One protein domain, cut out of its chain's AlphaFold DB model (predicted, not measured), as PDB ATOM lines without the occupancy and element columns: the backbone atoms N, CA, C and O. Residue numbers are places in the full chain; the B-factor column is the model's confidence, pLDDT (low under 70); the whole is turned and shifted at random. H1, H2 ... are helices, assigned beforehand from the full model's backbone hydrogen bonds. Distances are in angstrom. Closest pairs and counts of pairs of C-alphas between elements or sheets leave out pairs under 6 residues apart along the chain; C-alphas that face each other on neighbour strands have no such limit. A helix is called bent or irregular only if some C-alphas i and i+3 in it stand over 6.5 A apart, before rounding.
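This is residues 9 to 61 of the 73 residues of the protein "DUF5753 domain-containing protein" of Pseudonocardiales bacterium (UniProt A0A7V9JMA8). One long helix, H2, makes the longest part of this model; a shorter helix, H1, crosses over part of it, touching residues 27 to 34 alone. Past the far end of H2 the chain turns and runs off as a long tail without a named element, making an open V with H2; residues 51 to 61, with the four-residue helix H3 in them, stick out free. The printed part has 53 residues with three named helices, in the order H1, H2, H3, and no named strand; the class is all helix. The whole is only just loose, close to extended, with a radius of gyration of the C-alphas of 14.5 A. The outline is flat, spanning 38 by 33 by 13 A.

The longest helix is H2, residues 24 to 42. H1, residues 9 to 18, touches it, with 9 pairs of C-alphas within 8 A. The closest C-alphas of the two are those of Arg 12 and Val 31, 5.9 A apart. Their lines stand at a steep tilt of 51 degrees, and they run opposite ways; their centres are 11.3 A apart. H3, residues 57 to 60, touches no helix; it is apart from H1 and from H2. In H1 every pair of O i and N i+4 is within hydrogen-bond range, in H2 10 of 15 pairs are, and H3 is too short for such a pair, with its one pair of O i and N i+3 within range.

H2 runs from C-alpha 24 at (13.728, 3.627, 18.832) to C-alpha 42 at (31.428, -10.656, 2.934), 27.7 A from first to last C-alpha. H1 begins with C-alpha 9 at (24.619, 4.948, 11.118) and measures 14.3 A from first to last C-alpha. H3 measures 5.1 A and ends with C-alpha 60 at (29.431, 16.543, -5.198). None of the three helices is bent or irregular.

The two C-alphas farthest apart are those of Gly 21 and Thr 45, at 39.9 A. Without residues 51 to 61, which stand free, the body has 42 residues and spans 40 by 17 by 12 A. The link from H1 to H2 is tight, with 5 residues between them. The link from H2 to H3 is long, with the 14 residues 43 to 56 between them; the C-alphas of these residues lie 14 to 22 A from the mean of all C-alphas. The printed part has no cut. The mean pLDDT of the printed part is 90.2, and no printed residue is under 70; H3 has a mean of 84.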
ATOM      1  N   ASP A   9      25.056   3.577  10.836       92.06
ATOM      2  CA  ASP A   9      24.619   4.948  11.118       92.06
ATOM      3  C   ASP A   9      23.783   5.545   9.985       92.06
ATOM      4  O   ASP A   9      22.778   6.217  10.230       92.06
ATOM      5  N   TYR A  10      24.164   5.278   8.733       91.12
ATOM      6  CA  TYR A  10      23.404   5.758   7.586       91.12
ATOM      7  C   TYR A  10      22.058   5.034   7.472       91.12
ATOM      8  O   TYR A  10      21.037   5.679   7.232       91.12
ATOM      9  N   ALA A  11      22.028   3.717   7.689       93.94
ATOM     10  CA  ALA A  11      20.793   2.942   7.703       93.94
ATOM     11  C   ALA A  11      19.846   3.433   8.807       93.94
ATOM     12  O   ALA A  11      18.664   3.640   8.543       93.94
ATOM     13  N   ARG A  12      20.363   3.702  10.012       95.50
ATOM     14  CA  ARG A  12      19.601   4.277  11.129       95.50
ATOM     15  C   ARG A  12      19.001   5.633  10.770       95.50
ATOM     16  O   ARG A  12      17.811   5.850  10.994       95.50
ATOM     17  N   ALA A  13      19.804   6.524  10.187       94.12
ATOM     18  CA  ALA A  13      19.354   7.849   9.774       94.12
ATOM     19  C   ALA A  13      18.237   7.779   8.717       94.12
ATOM     20  O   ALA A  13      17.220   8.454   8.858       94.12
ATOM     21  N   VAL A  14      18.393   6.927   7.696       93.50
ATOM     22  CA  VAL A  14      17.377   6.727   6.649       93.50
ATOM     23  C   VAL A  14      16.105   6.100   7.218       93.50
ATOM     24  O   VAL A  14      15.016   6.605   6.975       93.50
ATOM     25  N   ILE A  15      16.222   5.041   8.026       95.00
ATOM     26  CA  ILE A  15      15.057   4.342   8.584       95.00
ATOM     27  C   ILE A  15      14.243   5.274   9.492       95.00
ATOM     28  O   ILE A  15      13.018   5.254   9.400       95.00
ATOM     29  N   ARG A  16      14.885   6.118  10.315       96.50
ATOM     30  CA  ARG A  16      14.180   7.155  11.095       96.50
ATOM     31  C   ARG A  16      13.494   8.181  10.208       96.50
ATOM     32  O   ARG A  16      12.342   8.511  10.467       96.50
ATOM     33  N   ALA A  17      14.189   8.682   9.187       95.31
ATOM     34  CA  ALA A  17      13.629   9.680   8.280       95.31
ATOM     35  C   ALA A  17      12.370   9.162   7.563       95.31
ATOM     36  O   ALA A  17      11.395   9.898   7.440       95.31
ATOM     37  N   ASP A  18      12.368   7.889   7.164       95.06
ATOM     38  CA  ASP A  18      11.242   7.253   6.474       95.06
ATOM     39  C   ASP A  18      10.113   6.803   7.426       95.06
ATOM     40  O   ASP A  18       9.021   6.469   6.970       95.06
ATOM     41  N   ASN A  19      10.360   6.745   8.741       95.50
ATOM     42  CA  ASN A  19       9.413   6.230   9.741       95.50
ATOM     43  C   ASN A  19       9.263   7.195  10.929       95.50
ATOM     44  O   ASN A  19       9.641   6.855  12.058       95.50
ATOM     45  N   PRO A  20       8.719   8.403  10.702       93.75
ATOM     46  CA  PRO A  20       8.529   9.373  11.770       93.75
ATOM     47  C   PRO A  20       7.576   8.822  12.841       93.75
ATOM     48  O   PRO A  20       6.512   8.294  12.527       93.75
ATOM     49  N   GLY A  21       7.960   8.954  14.114       93.31
ATOM     50  CA  GLY A  21       7.143   8.532  15.259       93.31
ATOM     51  C   GLY A  21       7.208   7.042  15.604       93.31
ATOM     52  O   GLY A  21       6.500   6.604  16.503       93.31
ATOM     53  N   VAL A  22       8.046   6.258  14.920       96.62
ATOM     54  CA  VAL A  22       8.331   4.876  15.323       96.62
ATOM     55  C   VAL A  22       9.331   4.863  16.477       96.62
ATOM     56  O   VAL A  22      10.335   5.572  16.443       96.62
ATOM     57  N   GLU A  23       9.056   4.021  17.474       97.25
ATOM     58  CA  GLU A  23       9.906   3.816  18.647       97.25
ATOM     59  C   GLU A  23      11.329   3.385  18.276       97.25
ATOM     60  O   GLU A  23      11.549   2.563  17.380       97.25
ATOM     61  N   ASP A  24      12.300   3.873  19.044       96.00
ATOM     62  CA  ASP A  24      13.728   3.627  18.832       96.00
ATOM     63  C   ASP A  24      14.071   2.135  18.765       96.00
ATOM     64  O   ASP A  24      14.864   1.715  17.923       96.00
ATOM     65  N   ALA A  25      13.425   1.310  19.590       97.00
ATOM     66  CA  ALA A  25      13.636  -0.134  19.588       97.00
ATOM     67  C   ALA A  25      13.255  -0.788  18.246       97.00
ATOM     68  O   ALA A  25      13.940  -1.698  17.776       97.00
ATOM     69  N   GLU A  26      12.188  -0.313  17.598       97.44
ATOM     70  CA  GLU A  26      11.772  -0.822  16.289       97.44
ATOM     71  C   GLU A  26      12.689  -0.306  15.172       97.44
ATOM     72  O   GLU A  26      12.981  -1.046  14.228       97.44
ATOM     73  N   ILE A  27      13.212   0.919  15.293       97.75
ATOM     74  CA  ILE A  27      14.261   1.424  14.398       97.75
ATOM     75  C   ILE A  27      15.496   0.519  14.473       97.75
ATOM     76  O   ILE A  27      15.949   0.029  13.437       97.75
ATOM     77  N   GLU A  28      16.014   0.247  15.673       97.00
ATOM     78  CA  GLU A  28      17.207  -0.589  15.850       97.00
ATOM     79  C   GLU A  28      16.976  -2.023  15.364       97.00
ATOM     80  O   GLU A  28      17.839  -2.599  14.699       97.00
ATOM     81  N   ARG A  29      15.780  -2.588  15.579       96.81
ATOM     82  CA  ARG A  29      15.427  -3.902  15.023       96.81
ATOM     83  C   ARG A  29      15.530  -3.918  13.496       96.81
ATOM     84  O   ARG A  29      16.055  -4.869  12.913       96.81
ATOM     85  N   ARG A  30      15.053  -2.866  12.822       95.25
ATOM     86  CA  ARG A  30      15.126  -2.738  11.356       95.25
ATOM     87  C   ARG A  30      16.554  -2.523  10.863       95.25
ATOM     88  O   ARG A  30      16.928  -3.115   9.849       95.25
ATOM     89  N   VAL A  31      17.347  -1.723  11.577       95.56
ATOM     90  CA  VAL A  31      18.784  -1.553  11.309       95.56
ATOM     91  C   VAL A  31      19.482  -2.906  11.400       95.56
ATOM     92  O   VAL A  31      20.155  -3.305  10.451       95.56
ATOM     93  N   HIS A  32      19.235  -3.669  12.466       94.81
ATOM     94  CA  HIS A  32      19.842  -4.980  12.674       94.81
ATOM     95  C   HIS A  32      19.544  -5.949  11.524       94.81
ATOM     96  O   HIS A  32      20.458  -6.557  10.972       94.81
ATOM     97  N   VAL A  33      18.284  -6.040  11.085       93.88
ATOM     98  CA  VAL A  33      17.910  -6.864   9.919       93.88
ATOM     99  C   VAL A  33      18.645  -6.412   8.654       93.88
ATOM    100  O   VAL A  33      19.045  -7.243   7.833       93.88
ATOM    101  N   ARG A  34      18.837  -5.101   8.471       91.75
ATOM    102  CA  ARG A  34      19.528  -4.555   7.301       91.75
ATOM    103  C   ARG A  34      21.021  -4.885   7.300       91.75
ATOM    104  O   ARG A  34      21.523  -5.317   6.265       91.75
ATOM    105  N   ILE A  35      21.692  -4.754   8.443       90.06
ATOM    106  CA  ILE A  35      23.113  -5.090   8.608       90.06
ATOM    107  C   ILE A  35      23.341  -6.600   8.536       90.06
ATOM    108  O   ILE A  35      24.259  -7.046   7.855       90.06
ATOM    109  N   ALA A  36      22.460  -7.411   9.126       90.50
ATOM    110  CA  ALA A  36      22.543  -8.868   9.030       90.50
ATOM    111  C   ALA A  36      22.538  -9.353   7.568       90.50
ATOM    112  O   ALA A  36      23.246 -10.293   7.218       90.50
ATOM    113  N   ARG A  37      21.799  -8.674   6.678       88.94
ATOM    114  CA  ARG A  37      21.827  -8.967   5.237       88.94
ATOM    115  C   ARG A  37      23.151  -8.598   4.567       88.94
ATOM    116  O   ARG A  37      23.507  -9.243   3.587       88.94
ATOM    117  N   GLN A  38      23.895  -7.613   5.073       87.75
ATOM    118  CA  GLN A  38      25.209  -7.255   4.522       87.75
ATOM    119  C   GLN A  38      26.263  -8.337   4.744       87.75
ATOM    120  O   GLN A  38      27.204  -8.412   3.960       87.75
ATOM    121  N   ALA A  39      26.085  -9.224   5.728       83.25
ATOM    122  CA  ALA A  39      26.962 -10.382   5.903       83.25
ATOM    123  C   ALA A  39      26.997 -11.290   4.656       83.25
ATOM    124  O   ALA A  39      27.968 -12.008   4.432       83.25
ATOM    125  N   LEU A  40      25.970 -11.228   3.799       83.94
ATOM    126  CA  LEU A  40      25.961 -11.932   2.516       83.94
ATOM    127  C   LEU A  40      26.996 -11.385   1.527       83.94
ATOM    128  O   LEU A  40      27.408 -12.130   0.651       83.94
ATOM    129  N   LEU A  41      27.419 -10.124   1.654       83.00
ATOM    130  CA  LEU A  41      28.441  -9.529   0.785       83.00
ATOM    131  C   LEU A  41      29.856  -9.996   1.140       83.00
ATOM    132  O   LEU A  41      30.733 -10.015   0.282       83.00
ATOM    133  N   THR A  42      30.093 -10.334   2.409       80.44
ATOM    134  CA  THR A  42      31.428 -10.656   2.934       80.44
ATOM    135  C   THR A  42      31.646 -12.150   3.155       80.44
ATOM    136  O   THR A  42      32.726 -12.551   3.588       80.44
ATOM    137  N   ARG A  43      30.646 -12.995   2.863       85.50
ATOM    138  CA  ARG A  43      30.779 -14.450   2.992       85.50
ATOM    139  C   ARG A  43      31.834 -14.992   2.025       85.50
ATOM    140  O   ARG A  43      31.907 -14.572   0.877       85.50
ATOM    141  N   ILE A  44      32.629 -15.953   2.493       81.56
ATOM    142  CA  ILE A  44      33.720 -16.556   1.708       81.56
ATOM    143  C   ILE A  44      33.167 -17.539   0.665       81.56
ATOM    144  O   ILE A  44      33.667 -17.608  -0.455       81.56
ATOM    145  N   THR A  45      32.118 -18.283   1.014       87.19
ATOM    146  CA  THR A  45      31.482 -19.276   0.136       87.19
ATOM    147  C   THR A  45      30.272 -18.671  -0.571       87.19
ATOM    148  O   THR A  45      29.435 -18.042   0.076       87.19
ATOM    149  N   ASP A  46      30.166 -18.875  -1.885       84.69
ATOM    150  CA  ASP A  46      29.059 -18.407  -2.732       84.69
ATOM    151  C   ASP A  46      28.771 -16.901  -2.625       84.69
ATOM    152  O   ASP A  46      27.613 -16.475  -2.670       84.69
ATOM    153  N   SER A  47      29.789 -16.055  -2.435       84.56
ATOM    154  CA  SER A  47      29.568 -14.603  -2.390       84.56
ATOM    155  C   SER A  47      28.880 -14.115  -3.675       84.56
ATOM    156  O   SER A  47      29.303 -14.501  -4.770       84.56
ATOM    157  N   PRO A  48      27.807 -13.309  -3.582       84.31
ATOM    158  CA  PRO A  48      27.137 -12.792  -4.762       84.31
ATOM    159  C   PRO A  48      28.064 -11.837  -5.524       84.31
ATOM    160  O   PRO A  48      28.674 -10.949  -4.933       84.31
ATOM    161  N   ALA A  49      28.118 -11.981  -6.848       87.88
ATOM    162  CA  ALA A  49      28.651 -10.939  -7.716       87.88
ATOM    163  C   ALA A  49      27.606  -9.824  -7.859       87.88
ATOM    164  O   ALA A  49      26.417 -10.102  -8.035       87.88
ATOM    165  N   PHE A  50      28.030  -8.565  -7.768       85.81
ATOM    166  CA  PHE A  50      27.141  -7.417  -7.910       85.81
ATOM    167  C   PHE A  50      27.849  -6.259  -8.609       85.81
ATOM    168  O   PHE A  50      28.973  -5.906  -8.263       85.81
ATOM    169  N   ASP A  51      27.127  -5.625  -9.528       88.88
ATOM    170  CA  ASP A  51      27.482  -4.338 -10.110       88.88
ATOM    171  C   ASP A  51      26.564  -3.266  -9.529       88.88
ATOM    172  O   ASP A  51      25.348  -3.453  -9.407       88.88
ATOM    173  N   VAL A  52      27.137  -2.127  -9.147       87.88
ATOM    174  CA  VAL A  52      26.393  -1.037  -8.511       87.88
ATOM    175  C   VAL A  52      26.652   0.246  -9.266       87.88
ATOM    176  O   VAL A  52      27.772   0.747  -9.300       87.88
ATOM    177  N   VAL A  53      25.587   0.822  -9.811       89.19
ATOM    178  CA  VAL A  53      25.629   2.161 -10.393       89.19
ATOM    179  C   VAL A  53      25.206   3.159  -9.323       89.19
ATOM    180  O   VAL A  53      24.091   3.106  -8.800       89.19
ATOM    181  N   LEU A  54      26.112   4.070  -8.975       86.81
ATOM    182  CA  LEU A  54      25.843   5.178  -8.066       86.81
ATOM    183  C   LEU A  54      25.693   6.474  -8.859       86.81
ATOM    184  O   LEU A  54      26.338   6.668  -9.884       86.81
ATOM    185  N   ASN A  55      24.848   7.376  -8.365       85.94
ATOM    186  CA  ASN A  55      24.720   8.700  -8.957       85.94
ATOM    187  C   ASN A  55      25.930   9.561  -8.556       85.94
ATOM    188  O   ASN A  55      26.177   9.753  -7.364       85.94
ATOM    189  N   GLU A  56      26.642  10.105  -9.542       87.56
ATOM    190  CA  GLU A  56      27.813  10.975  -9.360       87.56
ATOM    191  C   GLU A  56      27.532  12.180  -8.448       87.56
ATOM    192  O   GLU A  56      28.378  12.564  -7.641       87.56
ATOM    193  N   ALA A  57      26.310  12.722  -8.470       86.88
ATOM    194  CA  ALA A  57      25.914  13.843  -7.618       86.88
ATOM    195  C   ALA A  57      26.114  13.563  -6.116       86.88
ATOM    196  O   ALA A  57      26.230  14.501  -5.328       86.88
ATOM    197  N   ILE A  58      26.189  12.292  -5.701       82.19
ATOM    198  CA  ILE A  58      26.475  11.890  -4.318       82.19
ATOM    199  C   ILE A  58      27.876  12.341  -3.878       82.19
ATOM    200  O   ILE A  58      28.045  12.703  -2.716       82.19
ATOM    201  N   LEU A  59      28.852  12.381  -4.789       81.94
ATOM    202  CA  LEU A  59      30.214  12.849  -4.506       81.94
ATOM    203  C   LEU A  59      30.286  14.376  -4.395       81.94
ATOM    204  O   LEU A  59      31.061  14.912  -3.606       81.94
ATOM    205  N   HIS A  60      29.449  15.079  -5.158       83.88
ATOM    206  CA  HIS A  60      29.431  16.543  -5.198       83.88
ATOM    207  C   HIS A  60      28.529  17.172  -4.139       83.88
ATOM    208  O   HIS A  60      28.670  18.355  -3.820       83.88
ATOM    209  N   ARG A  61      27.607  16.399  -3.559       76.25
ATOM    210  CA  ARG A  61      26.769  16.875  -2.461       76.25
ATOM    211  C   ARG A  61      27.615  16.942  -1.194       76.25
ATOM    212  O   ARG A  61      27.778  15.949  -0.487       76.25
TER     213      ARG A  61